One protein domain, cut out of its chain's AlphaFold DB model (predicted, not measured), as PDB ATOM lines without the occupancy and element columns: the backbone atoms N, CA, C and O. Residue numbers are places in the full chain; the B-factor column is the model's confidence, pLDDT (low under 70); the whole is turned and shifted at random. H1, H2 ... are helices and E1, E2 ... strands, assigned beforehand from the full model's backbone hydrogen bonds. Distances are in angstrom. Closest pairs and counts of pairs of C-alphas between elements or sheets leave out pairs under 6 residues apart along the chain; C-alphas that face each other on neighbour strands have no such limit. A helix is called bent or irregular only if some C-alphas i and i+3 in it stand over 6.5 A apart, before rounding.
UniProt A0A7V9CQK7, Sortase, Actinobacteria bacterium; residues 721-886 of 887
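This is residues 721 to 886 of the 887 residues of the protein "Sortase" of Actinobacteria bacterium (UniProt A0A7V9CQK7). Eight strands close into a small barrel, with two short helices, H1 and H2, on its outside and a long unnamed stretch, residues 721 to 741, swinging in a wide arc outside it before the first strand. E6 bends sharply, its first residues paired with E5 and its later ones with E8. The printed part has 166 residues, under half of them in named elements, in the order E1 E2 E3 E4 H1 E5 E6 H2 E7 E8. Round the mixed ring run E1, E2, E3, E4, E7, E8, E6, E5 and back to E1; the class is mostly strand. The whole is compact, with a radius of gyration of the C-alphas of 14.4 A and spans of 42 by 35 by 28 A.

E1, residues 742 to 747, and E2, residues 752 to 759, are an antiparallel hairpin, with N 745 and O 754 within hydrogen-bond range at 2.9 A. E2 bends by 55 degrees at residue 755; its residues 756 to 759 pair with E3, residues 777 to 780, parallel, with N 757 and O 777 at 2.8 A. E3 and E4, residues 792 to 797, form a hairpin, with N 778 and O 796 at 2.7 A. E4 is parallel to E7, residues 858 to 869, with N 795 and O 860 at 2.9 A. E7 and E8, residues 874 to 885, are a hairpin, with N 861 and O 881 at 2.8 A. E8 is antiparallel to E6, residues 830 to 842, with N 880 and O 839 at 2.8 A. E6 bends by 70 degrees at residue 836 and forms a hairpin with E5, residues 820 to 825, with N 823 and O 831 at 2.9 A. E5 and E1, antiparallel, close the barrel, with N 822 and O 746 at 2.8 A. H1, residues 810 to 814, lies outside the barrel over E7 at a height of 6.1 A; their closest C-alphas, of Leu 812 and Thr 863, are 7.2 A apart. H2, residues 848 to 851, also outside at a height of 8.8 A, is only just over E7, on which 3 of its C-alphas fall. H1 and H2 are apart. H1 is irregular, with C-alphas 810 and 813 7.4 A apart, and has 0 of 1 O i to N i+4 and 1 of 2 O i to N i+3 pairs within hydrogen-bond range; H2 is too short for an i+4 pair.

E1 begins at C-alpha 742 (3.559, 38.238, 15.018). The longest strand by residues, E6, measures 31.8 A; E7 measures 30.6 A and E8 32.1 A. E8 ends at C-alpha 885 (4.137, 30.968, 27.791).

The C-alphas farthest apart, of Asn 827 and Ala 871, are 44.1 A apart. The printed part has no cut. The links E2 to E3, E3 to E4 and E4 to H1 are long. Residues 723 to 738 have pLDDT under 70; the mean of the printed part is 86.7.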
ATOM      1  N   ILE A 721       6.961  20.939   6.329       85.25
ATOM      2  CA  ILE A 721       7.743  22.170   6.537       85.25
ATOM      3  C   ILE A 721       9.063  22.034   5.774       85.25
ATOM      4  O   ILE A 721       9.910  21.193   6.096       85.25
ATOM      5  N   LEU A 722       9.211  22.826   4.711       79.56
ATOM      6  CA  LEU A 722      10.367  22.832   3.816       79.56
ATOM      7  C   LEU A 722      11.020  24.219   3.874       79.56
ATOM      8  O   LEU A 722      10.480  25.164   3.315       79.56
ATOM      9  N   THR A 723      12.161  24.367   4.551       65.12
ATOM     10  CA  THR A 723      12.819  25.675   4.756       65.12
ATOM     11  C   THR A 723      14.279  25.722   4.252       65.12
ATOM     12  O   THR A 723      15.115  26.426   4.805       65.12
ATOM     13  N   GLY A 724      14.629  24.996   3.179       56.56
ATOM     14  CA  GLY A 724      16.038  24.711   2.818       56.56
ATOM     15  C   GLY A 724      16.616  25.265   1.504       56.56
ATOM     16  O   GLY A 724      17.731  24.904   1.166       56.56
ATOM     17  N   ARG A 725      15.909  26.090   0.724       55.69
ATOM     18  CA  ARG A 725      16.486  26.776  -0.452       55.69
ATOM     19  C   ARG A 725      15.663  28.027  -0.732       55.69
ATOM     20  O   ARG A 725      14.458  27.921  -0.943       55.69
ATOM     21  N   GLY A 726      16.299  29.196  -0.731       51.84
ATOM     22  CA  GLY A 726      15.678  30.490  -1.047       51.84
ATOM     23  C   GLY A 726      15.284  30.668  -2.520       51.84
ATOM     24  O   GLY A 726      15.288  31.790  -3.009       51.84
ATOM     25  N   GLU A 727      14.963  29.591  -3.244       45.06
ATOM     26  CA  GLU A 727      14.499  29.664  -4.629       45.06
ATOM     27  C   GLU A 727      13.084  29.091  -4.761       45.06
ATOM     28  O   GLU A 727      12.807  27.930  -4.455       45.06
ATOM     29  N   ALA A 728      12.186  29.958  -5.234       44.50
ATOM     30  CA  ALA A 728      10.804  29.697  -5.630       44.50
ATOM     31  C   ALA A 728       9.777  29.387  -4.522       44.50
ATOM     32  O   ALA A 728       8.798  28.689  -4.780       44.50
ATOM     33  N   GLY A 729       9.902  29.928  -3.308       46.41
ATOM     34  CA  GLY A 729       8.755  30.018  -2.392       46.41
ATOM     35  C   GLY A 729       7.787  31.104  -2.865       46.41
ATOM     36  O   GLY A 729       8.055  32.284  -2.658       46.41
ATOM     37  N   ARG A 730       6.678  30.745  -3.526       44.97
ATOM     38  CA  ARG A 730       5.632  31.721  -3.854       44.97
ATOM     39  C   ARG A 730       5.066  32.240  -2.532       44.97
ATOM     40  O   ARG A 730       4.467  31.479  -1.776       44.97
ATOM     41  N   THR A 731       5.261  33.524  -2.239       48.38
ATOM     42  CA  THR A 731       4.581  34.186  -1.127       48.38
ATOM     43  C   THR A 731       3.091  34.127  -1.422       48.38
ATOM     44  O   THR A 731       2.586  34.861  -2.268       48.38
ATOM     45  N   VAL A 732       2.356  33.270  -0.721       50.09
ATOM     46  CA  VAL A 732       0.920  33.495  -0.558       50.09
ATOM     47  C   VAL A 732       0.794  34.531   0.554       50.09
ATOM     48  O   VAL A 732       0.507  34.208   1.705       50.09
ATOM     49  N   ALA A 733       1.123  35.783   0.224       50.81
ATOM     50  CA  ALA A 733       0.811  36.911   1.083       50.81
ATOM     51  C   ALA A 733      -0.714  37.037   1.096       50.81
ATOM     52  O   ALA A 733      -1.325  37.405   0.098       50.81
ATOM     53  N   ASN A 734      -1.330  36.665   2.212       49.31
ATOM     54  CA  ASN A 734      -2.758  36.854   2.416       49.31
ATOM     55  C   ASN A 734      -2.930  38.161   3.217       49.31
ATOM     56  O   ASN A 734      -2.384  38.245   4.320       49.31
ATOM     57  N   PRO A 735      -3.585  39.220   2.716       43.38
ATOM     58  CA  PRO A 735      -3.798  40.441   3.497       43.38
ATOM     59  C   PRO A 735      -4.707  40.163   4.712       43.38
ATOM     60  O   PRO A 735      -5.503  39.229   4.695       43.38
ATOM     61  N   GLY A 736      -4.543  40.888   5.824       52.78
ATOM     62  CA  GLY A 736      -5.432  40.773   7.000       52.78
ATOM     63  C   GLY A 736      -4.866  40.021   8.210       52.78
ATOM     64  O   GLY A 736      -5.496  39.104   8.731       52.78
ATOM     65  N   ALA A 737      -3.671  40.386   8.672       55.62
ATOM     66  CA  ALA A 737      -3.176  39.935   9.969       55.62
ATOM     67  C   ALA A 737      -3.656  40.950  11.028       55.62
ATOM     68  O   ALA A 737      -3.249  42.108  10.981       55.62
ATOM     69  N   GLY A 738      -4.567  40.556  11.926       63.03
ATOM     70  CA  GLY A 738      -5.061  41.434  12.998       63.03
ATOM     71  C   GLY A 738      -3.940  41.905  13.937       63.03
ATOM     72  O   GLY A 738      -2.816  41.417  13.860       63.03
ATOM     73  N   GLY A 739      -4.229  42.819  14.871       74.31
ATOM     74  CA  GLY A 739      -3.207  43.441  15.736       74.31
ATOM     75  C   GLY A 739      -2.309  42.473  16.532       74.31
ATOM     76  O   GLY A 739      -1.203  42.841  16.914       74.31
ATOM     77  N   LEU A 740      -2.735  41.224  16.750       85.31
ATOM     78  CA  LEU A 740      -1.941  40.178  17.415       85.31
ATOM     79  C   LEU A 740      -1.091  39.318  16.465       85.31
ATOM     80  O   LEU A 740      -0.449  38.376  16.913       85.31
ATOM     81  N   ALA A 741      -1.052  39.604  15.167       88.94
ATOM     82  CA  ALA A 741      -0.173  38.886  14.255       88.94
ATOM     83  C   ALA A 741       1.304  39.126  14.619       88.94
ATOM     84  O   ALA A 741       1.690  40.281  14.809       88.94
ATOM     85  N   PRO A 742       2.143  38.080  14.724       92.62
ATOM     86  CA  PRO A 742       3.559  38.238  15.018       92.62
ATOM     87  C   PRO A 742       4.272  38.936  13.859       92.62
ATOM     88  O   PRO A 742       4.127  38.546  12.702       92.62
ATOM     89  N   VAL A 743       5.069  39.951  14.187       94.00
ATOM     90  CA  VAL A 743       5.885  40.721  13.235       94.00
ATOM     91  C   VAL A 743       7.381  40.549  13.473       94.00
ATOM     92  O   VAL A 743       8.177  40.844  12.585       94.00
ATOM     93  N   ARG A 744       7.788  40.049  14.648       95.25
ATOM     94  CA  ARG A 744       9.195  39.800  14.979       95.25
ATOM     95  C   ARG A 744       9.344  38.686  16.011       95.25
ATOM     96  O   ARG A 744       8.555  38.620  16.954       95.25
ATOM     97  N   VAL A 745      10.357  37.837  15.856       96.88
ATOM     98  CA  VAL A 745      10.734  36.785  16.814       96.88
ATOM     99  C   VAL A 745      12.193  36.963  17.224       96.88
ATOM    100  O   VAL A 745      13.045  37.185  16.364       96.88
ATOM    101  N   ARG A 746      12.475  36.882  18.529       97.31
ATOM    102  CA  ARG A 746      13.826  36.993  19.093       97.31
ATOM    103  C   ARG A 746      14.153  35.856  20.052       97.31
ATOM    104  O   ARG A 746      13.331  35.528  20.907       97.31
ATOM    105  N   VAL A 747      15.367  35.326  19.942       96.31
ATOM    106  CA  VAL A 747      15.998  34.405  20.897       96.31
ATOM    107  C   VAL A 747      17.425  34.903  21.124       96.31
ATOM    108  O   VAL A 747      18.324  34.640  20.327       96.31
ATOM    109  N   GLU A 748      17.608  35.698  22.179       93.56
ATOM    110  CA  GLU A 748      18.851  36.451  22.419       93.56
ATOM    111  C   GLU A 748      20.061  35.527  22.639       93.56
ATOM    112  O   GLU A 748      21.134  35.802  22.107       93.56
ATOM    113  N   SER A 749      19.877  34.389  23.324       94.12
ATOM    114  CA  SER A 749      20.937  33.410  23.639       94.12
ATOM    115  C   SER A 749      21.642  32.820  22.412       94.12
ATOM    116  O   SER A 749      22.797  32.411  22.506       94.12
ATOM    117  N   ILE A 750      20.963  32.791  21.262       95.06
ATOM    118  CA  ILE A 750      21.461  32.229  19.996       95.06
ATOM    119  C   ILE A 750      21.500  33.270  18.868       95.06
ATOM    120  O   ILE A 750      21.615  32.916  17.697       95.06
ATOM    121  N   ALA A 751      21.393  34.559  19.211       93.81
ATOM    122  CA  ALA A 751      21.390  35.682  18.271       93.81
ATOM    123  C   ALA A 751      20.348  35.568  17.133       93.81
ATOM    124  O   ALA A 751      20.586  36.029  16.016       93.81
ATOM    125  N   VAL A 752      19.182  34.971  17.403       96.06
ATOM    126  CA  VAL A 752      18.055  34.986  16.457       96.06
ATOM    127  C   VAL A 752      17.265  36.269  16.669       96.06
ATOM    128  O   VAL A 752      16.709  36.486  17.744       96.06
ATOM    129  N   ASP A 753      17.168  37.096  15.633       95.50
ATOM    130  CA  ASP A 753      16.310  38.278  15.607       95.50
ATOM    131  C   ASP A 753      15.766  38.495  14.189       95.50
ATOM    132  O   ASP A 753      16.450  39.028  13.317       95.50
ATOM    133  N   ALA A 754      14.536  38.034  13.942       94.81
ATOM    134  CA  ALA A 754      13.995  37.912  12.592       94.81
ATOM    135  C   ALA A 754      12.597  38.540  12.443       94.81
ATOM    136  O   ALA A 754      11.726  38.323  13.298       94.81
ATOM    137  N   PRO A 755      12.326  39.268  11.340       95.00
ATOM    138  CA  PRO A 755      10.974  39.675  10.973       95.00
ATOM    139  C   PRO A 755      10.092  38.463  10.652       95.00
ATOM    140  O   PRO A 755      10.505  37.563   9.921       95.00
ATOM    141  N   VAL A 756       8.851  38.486  11.133       93.25
ATOM    142  CA  VAL A 756       7.848  37.435  10.919       93.25
ATOM    143  C   VAL A 756       6.821  37.916   9.893       93.25
ATOM    144  O   VAL A 756       6.390  39.068   9.922       93.25
ATOM    145  N   SER A 757       6.433  37.048   8.960       90.12
ATOM    146  CA  SER A 757       5.408  37.318   7.942       90.12
ATOM    147  C   SER A 757       4.309  36.254   8.004       90.12
ATOM    148  O   SER A 757       4.624  35.090   8.239       90.12
ATOM    149  N   PRO A 758       3.028  36.593   7.787       87.06
ATOM    150  CA  PRO A 758       1.968  35.592   7.735       87.06
ATOM    151  C   PRO A 758       2.120  34.704   6.494       87.06
ATOM    152  O   PRO A 758       2.322  35.207   5.389       87.06
ATOM    153  N   VAL A 759       1.977  33.394   6.675       86.75
ATOM    154  CA  VAL A 759       2.042  32.387   5.608       86.75
ATOM    155  C   VAL A 759       0.843  31.439   5.676       86.75
ATOM    156  O   VAL A 759       0.298  31.173   6.750       86.75
ATOM    157  N   GLY A 760       0.424  30.947   4.511       85.44
ATOM    158  CA  GLY A 760      -0.583  29.894   4.355       85.44
ATOM    159  C   GLY A 760       0.038  28.583   3.871       85.44
ATOM    160  O   GLY A 760       1.255  28.405   3.912       85.44
ATOM    161  N   ILE A 761      -0.799  27.669   3.389       88.88
ATOM    162  CA  ILE A 761      -0.350  26.395   2.819       88.88
ATOM    163  C   ILE A 761      -0.181  26.540   1.305       88.88
ATOM    164  O   ILE A 761      -1.101  26.968   0.608       88.88
ATOM    165  N   ASP A 762       0.979  26.143   0.783       86.81
ATOM    166  CA  ASP A 762       1.185  25.953  -0.651       86.81
ATOM    167  C   ASP A 762       0.633  24.577  -1.045       86.81
ATOM    168  O   ASP A 762       1.271  23.537  -0.859       86.81
ATOM    169  N   ILE A 763      -0.586  24.577  -1.578       86.00
ATOM    170  CA  ILE A 763      -1.317  23.372  -1.984       86.00
ATOM    171  C   ILE A 763      -0.657  22.658  -3.171       86.00
ATOM    172  O   ILE A 763      -0.804  21.443  -3.309       86.00
ATOM    173  N   ALA A 764       0.078  23.381  -4.025       84.06
ATOM    174  CA  ALA A 764       0.777  22.786  -5.161       84.06
ATOM    175  C   ALA A 764       2.011  22.003  -4.695       84.06
ATOM    176  O   ALA A 764       2.270  20.907  -5.183       84.06
ATOM    177  N   LYS A 765       2.737  22.534  -3.705       81.94
ATOM    178  CA  LYS A 765       3.923  21.878  -3.128       81.94
ATOM    179  C   LYS A 765       3.615  20.952  -1.953       81.94
ATOM    180  O   LYS A 765       4.482  20.193  -1.524       81.94
ATOM    181  N   GLY A 766       2.405  21.027  -1.405       86.38
ATOM    182  CA  GLY A 766       2.004  20.291  -0.210       86.38
ATOM    183  C   GLY A 766       2.793  20.695   1.040       86.38
ATOM    184  O   GLY A 766       3.055  19.855   1.905       86.38
ATOM    185  N   ALA A 767       3.219  21.959   1.111       87.50
ATOM    186  CA  ALA A 767       4.120  22.467   2.138       87.50
ATOM    187  C   ALA A 767       3.573  23.735   2.805       87.50
ATOM    188  O   ALA A 767       2.803  24.488   2.211       87.50
ATOM    189  N   LEU A 768       3.974  23.977   4.053       88.38
ATOM    190  CA  LEU A 768       3.730  25.240   4.728       88.38
ATOM    191  C   LEU A 768       4.552  26.309   4.008       88.38
ATOM    192  O   LEU A 768       5.748  26.116   3.778       88.38
ATOM    193  N   GLY A 769       3.912  27.419   3.648       83.44
ATOM    194  CA  GLY A 769       4.596  28.541   3.024       83.44
ATOM    195  C   GLY A 769       5.709  29.078   3.924       83.44
ATOM    196  O   GLY A 769       5.605  29.072   5.148       83.44
ATOM    197  N   VAL A 770       6.781  29.561   3.310       81.25
ATOM    198  CA  VAL A 770       7.904  30.220   3.985       81.25
ATOM    199  C   VAL A 770       8.222  31.479   3.176       81.25
ATOM    200  O   VAL A 770       8.088  31.436   1.948       81.25
ATOM    201  N   PRO A 771       8.575  32.616   3.804       82.81
ATOM    202  CA  PRO A 771       8.934  33.815   3.056       82.81
ATOM    203  C   PRO A 771      10.106  33.551   2.097       82.81
ATOM    204  O   PRO A 771      11.049  32.874   2.492       82.81
ATOM    205  N   PRO A 772      10.101  34.112   0.874       77.38
ATOM    206  CA  PRO A 772      11.168  33.876  -0.104       77.38
ATOM    207  C   PRO A 772      12.537  34.406   0.352       77.38
ATOM    208  O   PRO A 772      13.576  33.878  -0.032       77.38
ATOM    209  N   THR A 773      12.555  35.444   1.189       82.56
ATOM    210  CA  THR A 773      13.779  35.992   1.781       82.56
ATOM    211  C   THR A 773      14.221  35.148   2.977       82.56
ATOM    212  O   THR A 773      13.511  35.097   3.985       82.56
ATOM    213  N   ILE A 774      15.425  34.575   2.918       85.19
ATOM    214  CA  ILE A 774      15.923  33.657   3.956       85.19
ATOM    215  C   ILE A 774      16.108  34.289   5.344       85.19
ATOM    216  O   ILE A 774      16.103  33.567   6.334       85.19
ATOM    217  N   GLY A 775      16.216  35.621   5.434       87.75
ATOM    218  CA  GLY A 775      16.305  36.367   6.697       87.75
ATOM    219  C   GLY A 775      14.959  36.642   7.386       87.75
ATOM    220  O   GLY A 775      14.933  37.288   8.429       87.75
ATOM    221  N   ARG A 776      13.833  36.181   6.822       91.81
ATOM    222  CA  ARG A 776      12.491  36.323   7.418       91.81
ATOM    223  C   ARG A 776      11.929  34.967   7.832       91.81
ATOM    224  O   ARG A 776      12.255  33.937   7.247       91.81
ATOM    225  N   THR A 777      11.024  34.980   8.803       92.94
ATOM    226  CA  THR A 777      10.284  33.799   9.261       92.94
ATOM    227  C   THR A 777       8.809  33.890   8.872       92.94
ATOM    228  O   THR A 777       8.262  34.976   8.664       92.94
ATOM    229  N   GLY A 778       8.154  32.743   8.719       91.00
ATOM    230  CA  GLY A 778       6.746  32.608   8.373       91.00
ATOM    231  C   GLY A 778       5.917  32.145   9.567       91.00
ATOM    232  O   GLY A 778       6.151  31.059  10.075       91.00
ATOM    233  N   TRP A 779       4.925  32.921   9.996       92.75
ATOM    234  CA  TRP A 779       3.908  32.465  10.950       92.75
ATOM    235  C   TRP A 779       2.713  31.864  10.216       92.75
ATOM    236  O   TRP A 779       2.096  32.533   9.382       92.75
ATOM    237  N   TRP A 780       2.366  30.620  10.539       91.88
ATOM    238  CA  TRP A 780       1.188  29.979   9.970       91.88
ATOM    239  C   TRP A 780      -0.089  30.636  10.500       91.88
ATOM    240  O   TRP A 780      -0.439  30.485  11.670       91.88
ATOM    241  N   ARG A 781      -0.789  31.365   9.626       87.12
ATOM    242  CA  ARG A 781      -1.922  32.220  10.015       87.12
ATOM    243  C   ARG A 781      -3.122  31.450  10.566       87.12
ATOM    244  O   ARG A 781      -3.817  31.982  11.423       87.12
ATOM    245  N   ASP A 782      -3.383  30.246  10.061       88.69
ATOM    246  CA  ASP A 782      -4.469  29.398  10.573       88.69
ATOM    247  C   ASP A 782      -4.069  28.668  11.872       88.69
ATOM    248  O   ASP A 782      -4.858  27.898  12.411       88.69
ATOM    249  N   GLY A 783      -2.861  28.902  12.393       87.12
ATOM    250  CA  GLY A 783      -2.464  28.517  13.744       87.12
ATOM    251  C   GLY A 783      -2.911  29.540  14.791       87.12
ATOM    252  O   GLY A 783      -3.664  30.473  14.518       87.12
ATOM    253  N   MET A 784      -2.424  29.383  16.019       91.12
ATOM    254  CA  MET A 784      -2.751  30.310  17.099       91.12
ATOM    255  C   MET A 784      -1.912  31.590  17.008       91.12
ATOM    256  O   MET A 784      -0.755  31.568  16.577       91.12
ATOM    257  N   ALA A 785      -2.494  32.713  17.431       91.19
ATOM    258  CA  ALA A 785      -1.779  33.977  17.595       91.19
ATOM    259  C   ALA A 785      -1.052  34.032  18.957       91.19
ATOM    260  O   ALA A 785      -1.494  33.391  19.916       91.19
ATOM    261  N   PRO A 786       0.041  34.808  19.082       90.88
ATOM    262  CA  PRO A 786       0.672  35.094  20.366       90.88
ATOM    263  C   PRO A 786      -0.323  35.521  21.454       90.88
ATOM    264  O   PRO A 786      -1.194  36.358  21.221       90.88
ATOM    265  N   GLY A 787      -0.193  34.922  22.642       86.69
ATOM    266  CA  GLY A 787      -1.107  35.138  23.771       86.69
ATOM    267  C   GLY A 787      -2.340  34.227  23.805       86.69
ATOM    268  O   GLY A 787      -3.139  34.330  24.735       86.69
ATOM    269  N   ALA A 788      -2.506  33.328  22.831       90.00
ATOM    270  CA  ALA A 788      -3.546  32.305  22.874       90.00
ATOM    271  C   ALA A 788      -3.412  31.385  24.102       90.00
ATOM    272  O   ALA A 788      -2.310  31.006  24.495       90.00
ATOM    273  N   ARG A 789      -4.555  30.994  24.685       90.00
ATOM    274  CA  ARG A 789      -4.630  30.123  25.877       90.00
ATOM    275  C   ARG A 789      -4.578  28.623  25.564       90.00
ATOM    276  O   ARG A 789      -4.449  27.816  26.478       90.00
ATOM    277  N   SER A 790      -4.653  28.248  24.293       92.19
ATOM    278  CA  SER A 790      -4.574  26.867  23.816       92.19
ATOM    279  C   SER A 790      -3.903  26.816  22.446       92.19
ATOM    280  O   SER A 790      -3.841  27.837  21.763       92.19
ATOM    281  N   GLY A 791      -3.436  25.636  22.043       92.06
ATOM    282  CA  GLY A 791      -2.936  25.361  20.695       92.06
ATOM    283  C   GLY A 791      -1.537  25.900  20.388       92.06
ATOM    284  O   GLY A 791      -0.818  26.404  21.254       92.06
ATOM    285  N   SER A 792      -1.133  25.751  19.124       93.75
ATOM    286  CA  SER A 792       0.236  26.020  18.669       93.75
ATOM    287  C   SER A 792       0.342  27.318  17.867       93.75
ATOM    288  O   SER A 792      -0.353  27.507  16.868       93.75
ATOM    289  N   ILE A 793       1.267  28.188  18.268       95.25
ATOM    290  CA  ILE A 793       1.748  29.319  17.469       95.25
ATOM    291  C   ILE A 793       2.931  28.797  16.656       95.25
ATOM    292  O   ILE A 793       4.001  28.566  17.215       95.25
ATOM    293  N   LEU A 794       2.747  28.557  15.360       95.38
ATOM    294  CA  LEU A 794       3.769  27.937  14.515       95.38
ATOM    295  C   LEU A 794       4.507  28.992  13.687       95.38
ATOM    296  O   LEU A 794       3.889  29.671  12.866       95.38
ATOM    297  N   ILE A 795       5.821  29.104  13.883       94.94
ATOM    298  CA  ILE A 795       6.704  29.977  13.105       94.94
ATOM    299  C   ILE A 795       7.798  29.124  12.457       94.94
ATOM    300  O   ILE A 795       8.572  28.467  13.147       94.94
ATOM    301  N   SER A 796       7.884  29.137  11.132       93.25
ATOM    302  CA  SER A 796       8.929  28.467  10.360       93.25
ATOM    303  C   SER A 796       9.964  29.466   9.841       93.25
ATOM    304  O   SER A 796       9.655  30.630   9.603       93.25
ATOM    305  N   GLY A 797      11.208  29.041   9.651       90.50
ATOM    306  CA  GLY A 797      12.266  29.898   9.111       90.50
ATOM    307  C   GLY A 797      13.314  29.096   8.357       90.50
ATOM    308  O   GLY A 797      13.442  27.888   8.565       90.50
ATOM    309  N   HIS A 798      14.038  29.763   7.460       89.31
ATOM    310  CA  HIS A 798      15.137  29.148   6.721       89.31
ATOM    311  C   HIS A 798      16.326  28.841   7.637       89.31
ATOM    312  O   HIS A 798      16.673  29.663   8.487       89.31
ATOM    313  N   VAL A 799      16.943  27.669   7.443       89.56
ATOM    314  CA  VAL A 799      18.219  27.334   8.095       89.56
ATOM    315  C   VAL A 799      19.355  28.046   7.373       89.56
ATOM    316  O   VAL A 799      20.044  28.836   7.997       89.56
ATOM    317  N   ASP A 800      19.489  27.881   6.060       85.25
ATOM    318  CA  ASP A 800      20.531  28.495   5.236       85.25
ATOM    319  C   ASP A 800      20.131  28.563   3.747       85.25
ATOM    320  O   ASP A 800      19.017  28.210   3.338       85.25
ATOM    321  N   SER A 801      21.056  29.071   2.932       81.44
ATOM    322  CA  SER A 801      21.039  29.018   1.474       81.44
ATOM    323  C   SER A 801      22.458  28.890   0.942       81.44
ATOM    324  O   SER A 801      23.328  29.677   1.311       81.44
ATOM    325  N   ALA A 802      22.657  28.005  -0.036       75.69
ATOM    326  CA  ALA A 802      23.926  27.885  -0.754       75.69
ATOM    327  C   ALA A 802      24.380  29.198  -1.428       75.69
ATOM    328  O   ALA A 802      25.564  29.367  -1.687       75.69
ATOM    329  N   ARG A 803      23.455  30.127  -1.721       79.00
ATOM    330  CA  ARG A 803      23.768  31.421  -2.358       79.00
ATOM    331  C   ARG A 803      23.829  32.601  -1.394       79.00
ATOM    332  O   ARG A 803      24.569  33.540  -1.641       79.00
ATOM    333  N   ALA A 804      23.002  32.588  -0.350       81.00
ATOM    334  CA  ALA A 804      22.773  33.754   0.511       81.00
ATOM    335  C   ALA A 804      23.272  33.563   1.956       81.00
ATOM    336  O   ALA A 804      23.162  34.486   2.757       81.00
ATOM    337  N   GLY A 805      23.835  32.395   2.283       85.94
ATOM    338  CA  GLY A 805      24.418  32.115   3.592       85.94
ATOM    339  C   GLY A 805      23.383  31.750   4.668       85.94
ATOM    340  O   GLY A 805      22.301  31.250   4.335       85.94
ATOM    341  N   PRO A 806      23.716  31.952   5.957       87.75
ATOM    342  CA  PRO A 806      22.845  31.641   7.092       87.75
ATOM    343  C   PRO A 806      21.454  32.285   6.990       87.75
ATOM    344  O   PRO A 806      21.315  33.480   6.737       87.75
ATOM    345  N   GLY A 807      20.409  31.489   7.210       89.50
ATOM    346  CA  GLY A 807      19.021  31.939   7.267       89.50
ATOM    347  C   GLY A 807      18.610  32.419   8.660       89.50
ATOM    348  O   GLY A 807      19.348  32.296   9.638       89.50
ATOM    349  N   ALA A 808      17.384  32.936   8.768       91.88
ATOM    350  CA  ALA A 808      16.860  33.543   9.993       91.88
ATOM    351  C   ALA A 808      16.890  32.597  11.208       91.88
ATOM    352  O   ALA A 808      17.013  33.050  12.342       91.88
ATOM    353  N   PHE A 809      16.770  31.287  10.969       94.69
ATOM    354  CA  PHE A 809      16.800  30.233  11.980       94.69
ATOM    355  C   PHE A 809      18.027  29.313  11.843       94.69
ATOM    356  O   PHE A 809      17.976  28.176  12.310       94.69
ATOM    357  N   PHE A 810      19.138  29.778  11.256       91.62
ATOM    358  CA  PHE A 810      20.387  29.003  11.144       91.62
ATOM    359  C   PHE A 810      20.825  28.398  12.489       91.62
ATOM    360  O   PHE A 810      21.028  27.191  12.613       91.62
ATOM    361  N   ARG A 811      20.856  29.232  13.534       93.88
ATOM    362  CA  ARG A 811      21.292  28.863  14.893       93.88
ATOM    363  C   ARG A 811      20.191  28.252  15.762       93.88
ATOM    364  O   ARG A 811      20.396  28.034  16.949       93.88
ATOM    365  N   LEU A 812      19.007  27.957  15.211       94.31
ATOM    366  CA  LEU A 812      17.888  27.442  16.015       94.31
ATOM    367  C   LEU A 812      18.199  26.076  16.655       94.31
ATOM    368  O   LEU A 812      17.670  25.761  17.716       94.31
ATOM    369  N   HIS A 813      19.082  25.290  16.037       91.25
ATOM    370  CA  HIS A 813      19.569  24.016  16.573       91.25
ATOM    371  C   HIS A 813      20.437  24.168  17.837       91.25
ATOM    372  O   HIS A 813      20.590  23.201  18.577       91.25
ATOM    373  N   GLU A 814      20.966  25.366  18.105       94.75
ATOM    374  CA  GLU A 814      21.756  25.683  19.303       94.75
ATOM    375  C   GLU A 814      20.880  26.066  20.508       94.75
ATOM    376  O   GLU A 814      21.401  26.236  21.612       94.75
ATOM    377  N   ALA A 815      19.560  26.220  20.317       95.69
ATOM    378  CA  ALA A 815      18.634  26.580  21.387       95.69
ATOM    379  C   ALA A 815      18.660  25.540  22.516       95.69
ATOM    380  O   ALA A 815      18.710  24.331  22.275       95.69
ATOM    381  N   LYS A 816      18.557  26.004  23.762       95.69
ATOM    382  CA  LYS A 816      18.559  25.145  24.952       95.69
ATOM    383  C   LYS A 816      17.247  25.249  25.715       95.69
ATOM    384  O   LYS A 816      16.546  26.260  25.679       95.69
ATOM    385  N   ILE A 817      16.909  24.182  26.439       96.38
ATOM    386  CA  ILE A 817      15.813  24.219  27.412       96.38
ATOM    387  C   ILE A 817      16.108  25.335  28.425       96.38
ATOM    388  O   ILE A 817      17.208  25.403  28.965       96.38
ATOM    389  N   GLY A 818      15.126  26.203  28.667       95.31
ATOM    390  CA  GLY A 818      15.263  27.393  29.510       95.31
ATOM    391  C   GLY A 818      15.422  28.708  28.742       95.31
ATOM    392  O   GLY A 818      15.086  29.754  29.301       95.31
ATOM    393  N   ASP A 819      15.830  28.671  27.468       97.06
ATOM    394  CA  ASP A 819      15.999  29.878  26.653       97.06
ATOM    395  C   ASP A 819      14.692  30.675  26.543       97.06
ATOM    396  O   ASP A 819      13.594  30.116  26.420       97.06
ATOM    397  N   ARG A 820      14.806  32.009  26.584       96.62
ATOM    398  CA  ARG A 820      13.666  32.919  26.435       96.62
ATOM    399  C   ARG A 820      13.467  33.281  24.970       96.62
ATOM    400  O   ARG A 820      14.360  33.823  24.323       96.62
ATOM    401  N   VAL A 821      12.255  33.054  24.479       97.31
ATOM    402  CA  VAL A 821      11.804  33.487  23.157       97.31
ATOM    403  C   VAL A 821      10.834  34.646  23.324       97.31
ATOM    404  O   VAL A 821       9.868  34.548  24.082       97.31
ATOM    405  N   ARG A 822      11.058  35.739  22.598       96.81
ATOM    406  CA  ARG A 822      10.173  36.905  22.582       96.81
ATOM    407  C   ARG A 822       9.514  37.040  21.218       96.81
ATOM    408  O   ARG A 822      10.203  37.121  20.205       96.81
ATOM    409  N   VAL A 823       8.187  37.105  21.188       96.31
ATOM    410  CA  VAL A 823       7.413  37.328  19.959       96.31
ATOM    411  C   VAL A 823       6.685  38.659  20.066       96.31
ATOM    412  O   VAL A 823       5.858  38.842  20.956       96.31
ATOM    413  N   THR A 824       7.003  39.588  19.166       94.81
ATOM    414  CA  THR A 824       6.361  40.909  19.090       94.81
ATOM    415  C   THR A 824       5.260  40.883  18.041       94.81
ATOM    416  O   THR A 824       5.479  40.382  16.936       94.81
ATOM    417  N   THR A 825       4.085  41.411  18.374       93.88
ATOM    418  CA  THR A 825       2.915  41.473  17.494       93.88
ATOM    419  C   THR A 825       2.748  42.842  16.837       93.88
ATOM    420  O   THR A 825       3.358  43.821  17.260       93.88
ATOM    421  N   ALA A 826       1.930  42.919  15.786       88.81
ATOM    422  CA  ALA A 826       1.721  44.130  14.986       88.81
ATOM    423  C   ALA A 826       1.213  45.339  15.799       88.81
ATOM    424  O   ALA A 826       1.507  46.474  15.448       88.81
ATOM    425  N   ASN A 827       0.501  45.108  16.904       89.12
ATOM    426  CA  ASN A 827       0.062  46.138  17.854       89.12
ATOM    427  C   ASN A 827       1.122  46.532  18.904       89.12
ATOM    428  O   ASN A 827       0.782  47.161  19.903       89.12
ATOM    429  N   GLY A 828       2.379  46.112  18.738       89.25
ATOM    430  CA  GLY A 828       3.492  46.442  19.633       89.25
ATOM    431  C   GLY A 828       3.587  45.594  20.908       89.25
ATOM    432  O   GLY A 828       4.566  45.722  21.642       89.25
ATOM    433  N   ARG A 829       2.627  44.697  21.184       93.06
ATOM    434  CA  ARG A 829       2.699  43.799  22.351       93.06
ATOM    435  C   ARG A 829       3.797  42.754  22.169       93.06
ATOM    436  O   ARG A 829       4.051  42.274  21.068       93.06
ATOM    437  N   SER A 830       4.421  42.366  23.274       92.56
ATOM    438  CA  SER A 830       5.482  41.363  23.306       92.56
ATOM    439  C   SER A 830       5.102  40.223  24.242       92.56
ATOM    440  O   SER A 830       4.785  40.457  25.405       92.56
ATOM    441  N   PHE A 831       5.177  38.991  23.746       95.25
ATOM    442  CA  PHE A 831       4.888  37.775  24.502       95.25
ATOM    443  C   PHE A 831       6.177  36.989  24.734       95.25
ATOM    444  O   PHE A 831       6.934  36.746  23.788       95.25
ATOM    445  N   ALA A 832       6.423  36.605  25.987       95.56
ATOM    446  CA  ALA A 832       7.579  35.813  26.379       95.56
ATOM    447  C   ALA A 832       7.211  34.329  26.487       95.56
ATOM    448  O   ALA A 832       6.171  33.960  27.032       95.56
ATOM    449  N   TYR A 833       8.097  33.478  25.987       97.06
ATOM    450  CA  TYR A 833       7.992  32.029  26.067       97.06
ATOM    451  C   TYR A 833       9.317  31.458  26.566       97.06
ATOM    452  O   TYR A 833      10.376  32.040  26.332       97.06
ATOM    453  N   ARG A 834       9.266  30.311  27.238       97.50
ATOM    454  CA  ARG A 834      10.442  29.568  27.697       97.50
ATOM    455  C   ARG A 834      10.542  28.254  26.940       97.50
ATOM    456  O   ARG A 834       9.575  27.490  26.935       97.50
ATOM    457  N   VAL A 835      11.688  27.986  26.319       97.81
ATOM    458  CA  VAL A 835      11.951  26.728  25.610       97.81
ATOM    459  C   VAL A 835      11.883  25.560  26.590       97.81
ATOM    460  O   VAL A 835      12.521  25.578  27.641       97.81
ATOM    461  N   VAL A 836      11.106  24.538  26.239       97.19
ATOM    462  CA  VAL A 836      10.938  23.302  27.024       97.19
ATOM    463  C   VAL A 836      11.348  22.050  26.256       97.19
ATOM    464  O   VAL A 836      11.504  20.990  26.852       97.19
ATOM    465  N   SER A 837      11.521  22.141  24.935       96.56
ATOM    466  CA  SER A 837      11.941  21.014  24.102       96.56
ATOM    467  C   SER A 837      12.631  21.507  22.838       96.56
ATOM    468  O   SER A 837      12.127  22.414  22.181       96.56
ATOM    469  N   VAL A 838      13.718  20.838  22.457       95.88
ATOM    470  CA  VAL A 838      14.394  20.976  21.158       95.88
ATOM    471  C   VAL A 838      14.589  19.567  20.613       95.88
ATOM    472  O   VAL A 838      15.193  18.730  21.280       95.88
ATOM    473  N   ARG A 839      13.979  19.256  19.467       95.62
ATOM    474  CA  ARG A 839      13.980  17.899  18.895       95.62
ATOM    475  C   ARG A 839      14.114  17.933  17.384       95.62
ATOM    476  O   ARG A 839      13.543  18.811  16.742       95.62
ATOM    477  N   ASN A 840      14.766  16.915  16.837       93.81
ATOM    478  CA  ASN A 840      14.795  16.674  15.403       93.81
ATOM    479  C   ASN A 840      13.737  15.641  15.021       93.81
ATOM    480  O   ASN A 840      13.568  14.628  15.700       93.81
ATOM    481  N   TYR A 841      13.025  15.904  13.931       92.06
ATOM    482  CA  TYR A 841      12.049  14.982  13.363       92.06
ATOM    483  C   TYR A 841      12.329  14.768  11.878       92.06
ATOM    484  O   TYR A 841      12.394  15.760  11.143       92.06
ATOM    485  N   PRO A 842      12.384  13.515  11.389       90.81
ATOM    486  CA  PRO A 842      12.254  13.248   9.963       90.81
ATOM    487  C   PRO A 842      11.018  13.964   9.419       90.81
ATOM    488  O   PRO A 842       9.964  13.961  10.061       90.81
ATOM    489  N   LYS A 843      11.116  14.586   8.239       85.06
ATOM    490  CA  LYS A 843      10.021  15.425   7.706       85.06
ATOM    491  C   LYS A 843       8.678  14.686   7.588       85.06
ATOM    492  O   LYS A 843       7.637  15.320   7.730       85.06
ATOM    493  N   SER A 844       8.697  13.368   7.377       82.75
ATOM    494  CA  SER A 844       7.513  12.490   7.333       82.75
ATOM    495  C   SER A 844       6.911  12.164   8.707       82.75
ATOM    496  O   SER A 844       5.742  11.796   8.790       82.75
ATOM    497  N   LEU A 845       7.692  12.297   9.782       88.00
ATOM    498  CA  LEU A 845       7.301  11.995  11.161       88.00
ATOM    499  C   LEU A 845       7.095  13.256  12.008       88.00
ATOM    500  O   LEU A 845       6.927  13.150  13.224       88.00
ATOM    501  N   LEU A 846       7.078  14.438  11.382       90.12
ATOM    502  CA  LEU A 846       6.761  15.686  12.066       90.12
ATOM    503  C   LEU A 846       5.404  15.543  12.790       90.12
ATOM    504  O   LEU A 846       4.405  15.203  12.145       90.12
ATOM    505  N   PRO A 847       5.334  15.780  14.114       91.69
ATOM    506  CA  PRO A 847       4.090  15.629  14.855       91.69
ATOM    507  C   PRO A 847       3.006  16.569  14.321       91.69
ATOM    508  O   PRO A 847       3.197  17.780  14.277       91.69
ATOM    509  N   THR A 848       1.832  16.034  13.977       92.12
ATOM    510  CA  THR A 848       0.689  16.838  13.494       92.12
ATOM    511  C   THR A 848       0.210  17.851  14.530       92.12
ATOM    512  O   THR A 848      -0.365  18.879  14.181       92.12
ATOM    513  N   SER A 849       0.500  17.603  15.807       90.56
ATOM    514  CA  SER A 849       0.168  18.484  16.919       90.56
ATOM    515  C   SER A 849       0.790  19.884  16.791       90.56
ATOM    516  O   SER A 849       0.229  20.826  17.351       90.56
ATOM    517  N   VAL A 850       1.864  20.067  16.009       93.00
ATOM    518  CA  VAL A 850       2.430  21.400  15.701       93.00
ATOM    519  C   VAL A 850       1.461  22.306  14.928       93.00
ATOM    520  O   VAL A 850       1.605  23.522  14.979       93.00
ATOM    521  N   TYR A 851       0.455  21.720  14.270       92.94
ATOM    522  CA  TYR A 851      -0.612  22.425  13.555       92.94
ATOM    523  C   TYR A 851      -1.942  22.469  14.329       92.94
ATOM    524  O   TYR A 851      -2.941  22.952  13.807       92.94
ATOM    525  N   SER A 852      -2.007  21.932  15.551       89.50
ATOM    526  CA  SER A 852      -3.268  21.874  16.296       89.50
ATOM    527  C   SER A 852      -3.594  23.211  16.961       89.50
ATOM    528  O   SER A 852      -2.727  23.833  17.588       89.50
ATOM    529  N   GLN A 853      -4.863  23.614  16.873       89.50
ATOM    530  CA  GLN A 853      -5.419  24.753  17.611       89.50
ATOM    531  C   GLN A 853      -5.879  24.354  19.029       89.50
ATOM    532  O   GLN A 853      -6.212  25.210  19.853       89.50
ATOM    533  N   ARG A 854      -5.867  23.052  19.337       88.06
ATOM    534  CA  ARG A 854      -6.247  22.471  20.629       88.06
ATOM    535  C   ARG A 854      -5.017  22.077  21.458       88.06
ATOM    536  O   ARG A 854      -3.892  22.005  20.965       88.06
ATOM    537  N   GLY A 855      -5.244  21.797  22.740       88.88
ATOM    538  CA  GLY A 855      -4.198  21.418  23.698       88.88
ATOM    539  C   GLY A 855      -3.500  22.616  24.345       88.88
ATOM    540  O   GLY A 855      -3.934  23.756  24.197       88.88
ATOM    541  N   ALA A 856      -2.426  22.351  25.093       91.38
ATOM    542  CA  ALA A 856      -1.709  23.380  25.847       91.38
ATOM    543  C   ALA A 856      -1.123  24.473  24.934       91.38
ATOM    544  O   ALA A 856      -0.571  24.165  23.876       91.38
ATOM    545  N   ALA A 857      -1.221  25.733  25.371       94.00
ATOM    546  CA  ALA A 857      -0.636  26.876  24.676       94.00
ATOM    547  C   ALA A 857       0.879  26.717  24.523       94.00
ATOM    548  O   ALA A 857       1.597  26.523  25.508       94.00
ATOM    549  N   ARG A 858       1.374  26.827  23.289       95.88
ATOM    550  CA  ARG A 858       2.804  26.710  22.989       95.88
ATOM    551  C   ARG A 858       3.210  27.494  21.751       95.88
ATOM    552  O   ARG A 858       2.460  27.598  20.785       95.88
ATOM    553  N   LEU A 859       4.438  27.987  21.767       96.69
ATOM    554  CA  LEU A 859       5.151  28.487  20.601       96.69
ATOM    555  C   LEU A 859       5.993  27.353  20.014       96.69
ATOM    556  O   LEU A 859       6.724  26.681  20.740       96.69
ATOM    557  N   VAL A 860       5.891  27.147  18.707       97.31
ATOM    558  CA  VAL A 860       6.645  26.140  17.962       97.31
ATOM    559  C   VAL A 860       7.460  26.856  16.891       97.31
ATOM    560  O   VAL A 860       6.896  27.418  15.954       97.31
ATOM    561  N   LEU A 861       8.784  26.843  17.036       96.81
ATOM    562  CA  LEU A 861       9.714  27.339  16.024       96.81
ATOM    563  C   LEU A 861      10.273  26.151  15.241       96.81
ATOM    564  O   LEU A 861      10.732  25.182  15.846       96.81
ATOM    565  N   VAL A 862      10.232  26.216  13.911       95.12
ATOM    566  CA  VAL A 862      10.680  25.113  13.050       95.12
ATOM    567  C   VAL A 862      11.657  25.588  11.985       95.12
ATOM    568  O   VAL A 862      11.385  26.542  11.259       95.12
ATOM    569  N   THR A 863      12.769  24.872  11.841       91.81
ATOM    570  CA  THR A 863      13.701  25.032  10.720       91.81
ATOM    571  C   THR A 863      14.111  23.674  10.149       91.81
ATOM    572  O   THR A 863      13.839  22.633  10.747       91.81
ATOM    573  N   CYS A 864      14.746  23.660   8.982       89.50
ATOM    574  CA  CYS A 864      15.379  22.478   8.406       89.50
ATOM    575  C   CYS A 864      16.612  22.086   9.232       89.50
ATOM    576  O   CYS A 864      17.341  22.954   9.699       89.50
ATOM    577  N   GLY A 865      16.871  20.788   9.377       85.62
ATOM    578  CA  GLY A 865      18.101  20.299  10.000       85.62
ATOM    579  C   GLY A 865      18.347  18.818   9.745       85.62
ATOM    580  O   GLY A 865      17.750  18.226   8.839       85.62
ATOM    581  N   GLY A 866      19.234  18.221  10.541       86.25
ATOM    582  CA  GLY A 866      19.791  16.901  10.243       86.25
ATOM    583  C   GLY A 866      20.748  16.952   9.041       86.25
ATOM    584  O   GLY A 866      21.118  18.041   8.599       86.25
ATOM    585  N   PRO A 867      21.167  15.803   8.490       85.44
ATOM    586  CA  PRO A 867      22.061  15.778   7.337       85.44
ATOM    587  C   PRO A 867      21.390  16.365   6.086       85.44
ATOM    588  O   PRO A 867      20.198  16.132   5.826       85.44
ATOM    589  N   PHE A 868      22.170  17.118   5.305       83.62
ATOM    590  CA  PHE A 868      21.785  17.547   3.965       83.62
ATOM    591  C   PHE A 868      21.887  16.360   3.007       83.62
ATOM    592  O   PHE A 868      22.891  15.653   2.992       83.62
ATOM    593  N   ASP A 869      20.835  16.125   2.231       83.75
ATOM    594  CA  ASP A 869      20.803  15.087   1.208       83.75
ATOM    595  C   ASP A 869      20.880  15.757  -0.166       83.75
ATOM    596  O   ASP A 869      19.947  16.446  -0.597       83.75
ATOM    597  N   GLU A 870      22.027  15.588  -0.824       80.81
ATOM    598  CA  GLU A 870      22.334  16.212  -2.111       80.81
ATOM    599  C   GLU A 870      21.431  15.702  -3.236       80.81
ATOM    600  O   GLU A 870      21.018  16.494  -4.085       80.81
ATOM    601  N   ALA A 871      21.039  14.422  -3.204       81.75
ATOM    602  CA  ALA A 871      20.237  13.800  -4.256       81.75
ATOM    603  C   ALA A 871      18.836  14.419  -4.353       81.75
ATOM    604  O   ALA A 871      18.279  14.578  -5.439       81.75
ATOM    605  N   ILE A 872      18.265  14.803  -3.211       76.75
ATOM    606  CA  ILE A 872      16.954  15.466  -3.124       76.75
ATOM    607  C   ILE A 872      17.064  16.977  -2.879       76.75
ATOM    608  O   ILE A 872      16.034  17.650  -2.747       76.75
ATOM    609  N   GLY A 873      18.291  17.503  -2.793       75.69
ATOM    610  CA  GLY A 873      18.605  18.917  -2.605       75.69
ATOM    611  C   GLY A 873      17.993  19.536  -1.347       75.69
ATOM    612  O   GLY A 873      17.567  20.694  -1.392       75.69
ATOM    613  N   ARG A 874      17.870  18.772  -0.251       80.88
ATOM    614  CA  ARG A 874      17.253  19.247   0.999       80.88
ATOM    615  C   ARG A 874      17.756  18.517   2.240       80.88
ATOM    616  O   ARG A 874      18.106  17.345   2.207       80.88
ATOM    617  N   TYR A 875      17.636  19.194   3.374       85.81
ATOM    618  CA  TYR A 875      17.732  18.594   4.702       85.81
ATOM    619  C   TYR A 875      16.674  17.505   4.924       85.81
ATOM    620  O   TYR A 875      15.514  17.670   4.523       85.81
ATOM    621  N   ARG A 876      17.054  16.400   5.577       87.12
ATOM    622  CA  ARG A 876      16.156  15.252   5.822       87.12
ATOM    623  C   ARG A 876      15.198  15.460   6.999       87.12
ATOM    624  O   ARG A 876      14.132  14.838   7.035       87.12
ATOM    625  N   GLU A 877      15.532  16.361   7.921       91.44
ATOM    626  CA  GLU A 877      14.809  16.555   9.178       91.44
ATOM    627  C   GLU A 877      14.332  18.005   9.362       91.44
ATOM    628  O   GLU A 877      14.625  18.914   8.575       91.44
ATOM    629  N   ASN A 878      13.531  18.209  10.402       93.44
ATOM    630  CA  ASN A 878      13.173  19.506  10.950       93.44
ATOM    631  C   ASN A 878      13.671  19.592  12.392       93.44
ATOM    632  O   ASN A 878      13.372  18.697  13.181       93.44
ATOM    633  N   VAL A 879      14.338  20.689  12.741       94.69
ATOM    634  CA  VAL A 879      14.577  21.076  14.135       94.69
ATOM    635  C   VAL A 879      13.319  21.779  14.628       94.69
ATOM    636  O   VAL A 879      12.881  22.767  14.035       94.69
ATOM    637  N   VAL A 880      12.730  21.267  15.701       96.31
ATOM    638  CA  VAL A 880      11.501  21.779  16.308       96.31
ATOM    639  C   VAL A 880      11.800  22.219  17.734       96.31
ATOM    640  O   VAL A 880      12.041  21.395  18.620       96.31
ATOM    641  N   VAL A 881      11.735  23.528  17.960       97.25
ATOM    642  CA  VAL A 881      11.824  24.141  19.286       97.25
ATOM    643  C   VAL A 881      10.411  24.417  19.779       97.25
ATOM    644  O   VAL A 881       9.657  25.152  19.147       97.25
ATOM    645  N   THR A 882      10.039  23.827  20.911       97.12
ATOM    646  CA  THR A 882       8.761  24.090  21.582       97.12
ATOM    647  C   THR A 882       9.007  24.901  22.843       97.12
ATOM    648  O   THR A 882       9.826  24.522  23.683       97.12
ATOM    649  N   ALA A 883       8.273  25.998  22.991       96.62
ATOM    650  CA  ALA A 883       8.326  26.889  24.136       96.62
ATOM    651  C   ALA A 883       6.921  27.121  24.710       96.62
ATOM    652  O   ALA A 883       5.939  27.163  23.970       96.62
ATOM    653  N   VAL A 884       6.814  27.269  26.028       96.12
ATOM    654  CA  VAL A 884       5.541  27.535  26.728       96.12
ATOM    655  C   VAL A 884       5.476  28.989  27.192       96.12
ATOM    656  O   VAL A 884       6.536  29.568  27.445       96.12
ATOM    657  N   PRO A 885       4.280  29.601  27.296       94.25
ATOM    658  CA  PRO A 885       4.137  30.968  27.791       94.25
ATOM    659  C   PRO A 885       4.799  31.156  29.159       94.25
ATOM    660  O   PRO A 885       4.686  30.297  30.037       94.25
ATOM    661  N   VAL A 886       5.481  32.284  29.336       89.69
ATOM    662  CA  VAL A 886       5.904  32.766  30.654       89.69
ATOM    663  C   VAL A 886       4.834  33.757  31.130       89.69
ATOM    664  O   VAL A 886       4.454  34.606  30.318       89.69
TER     665      VAL A 886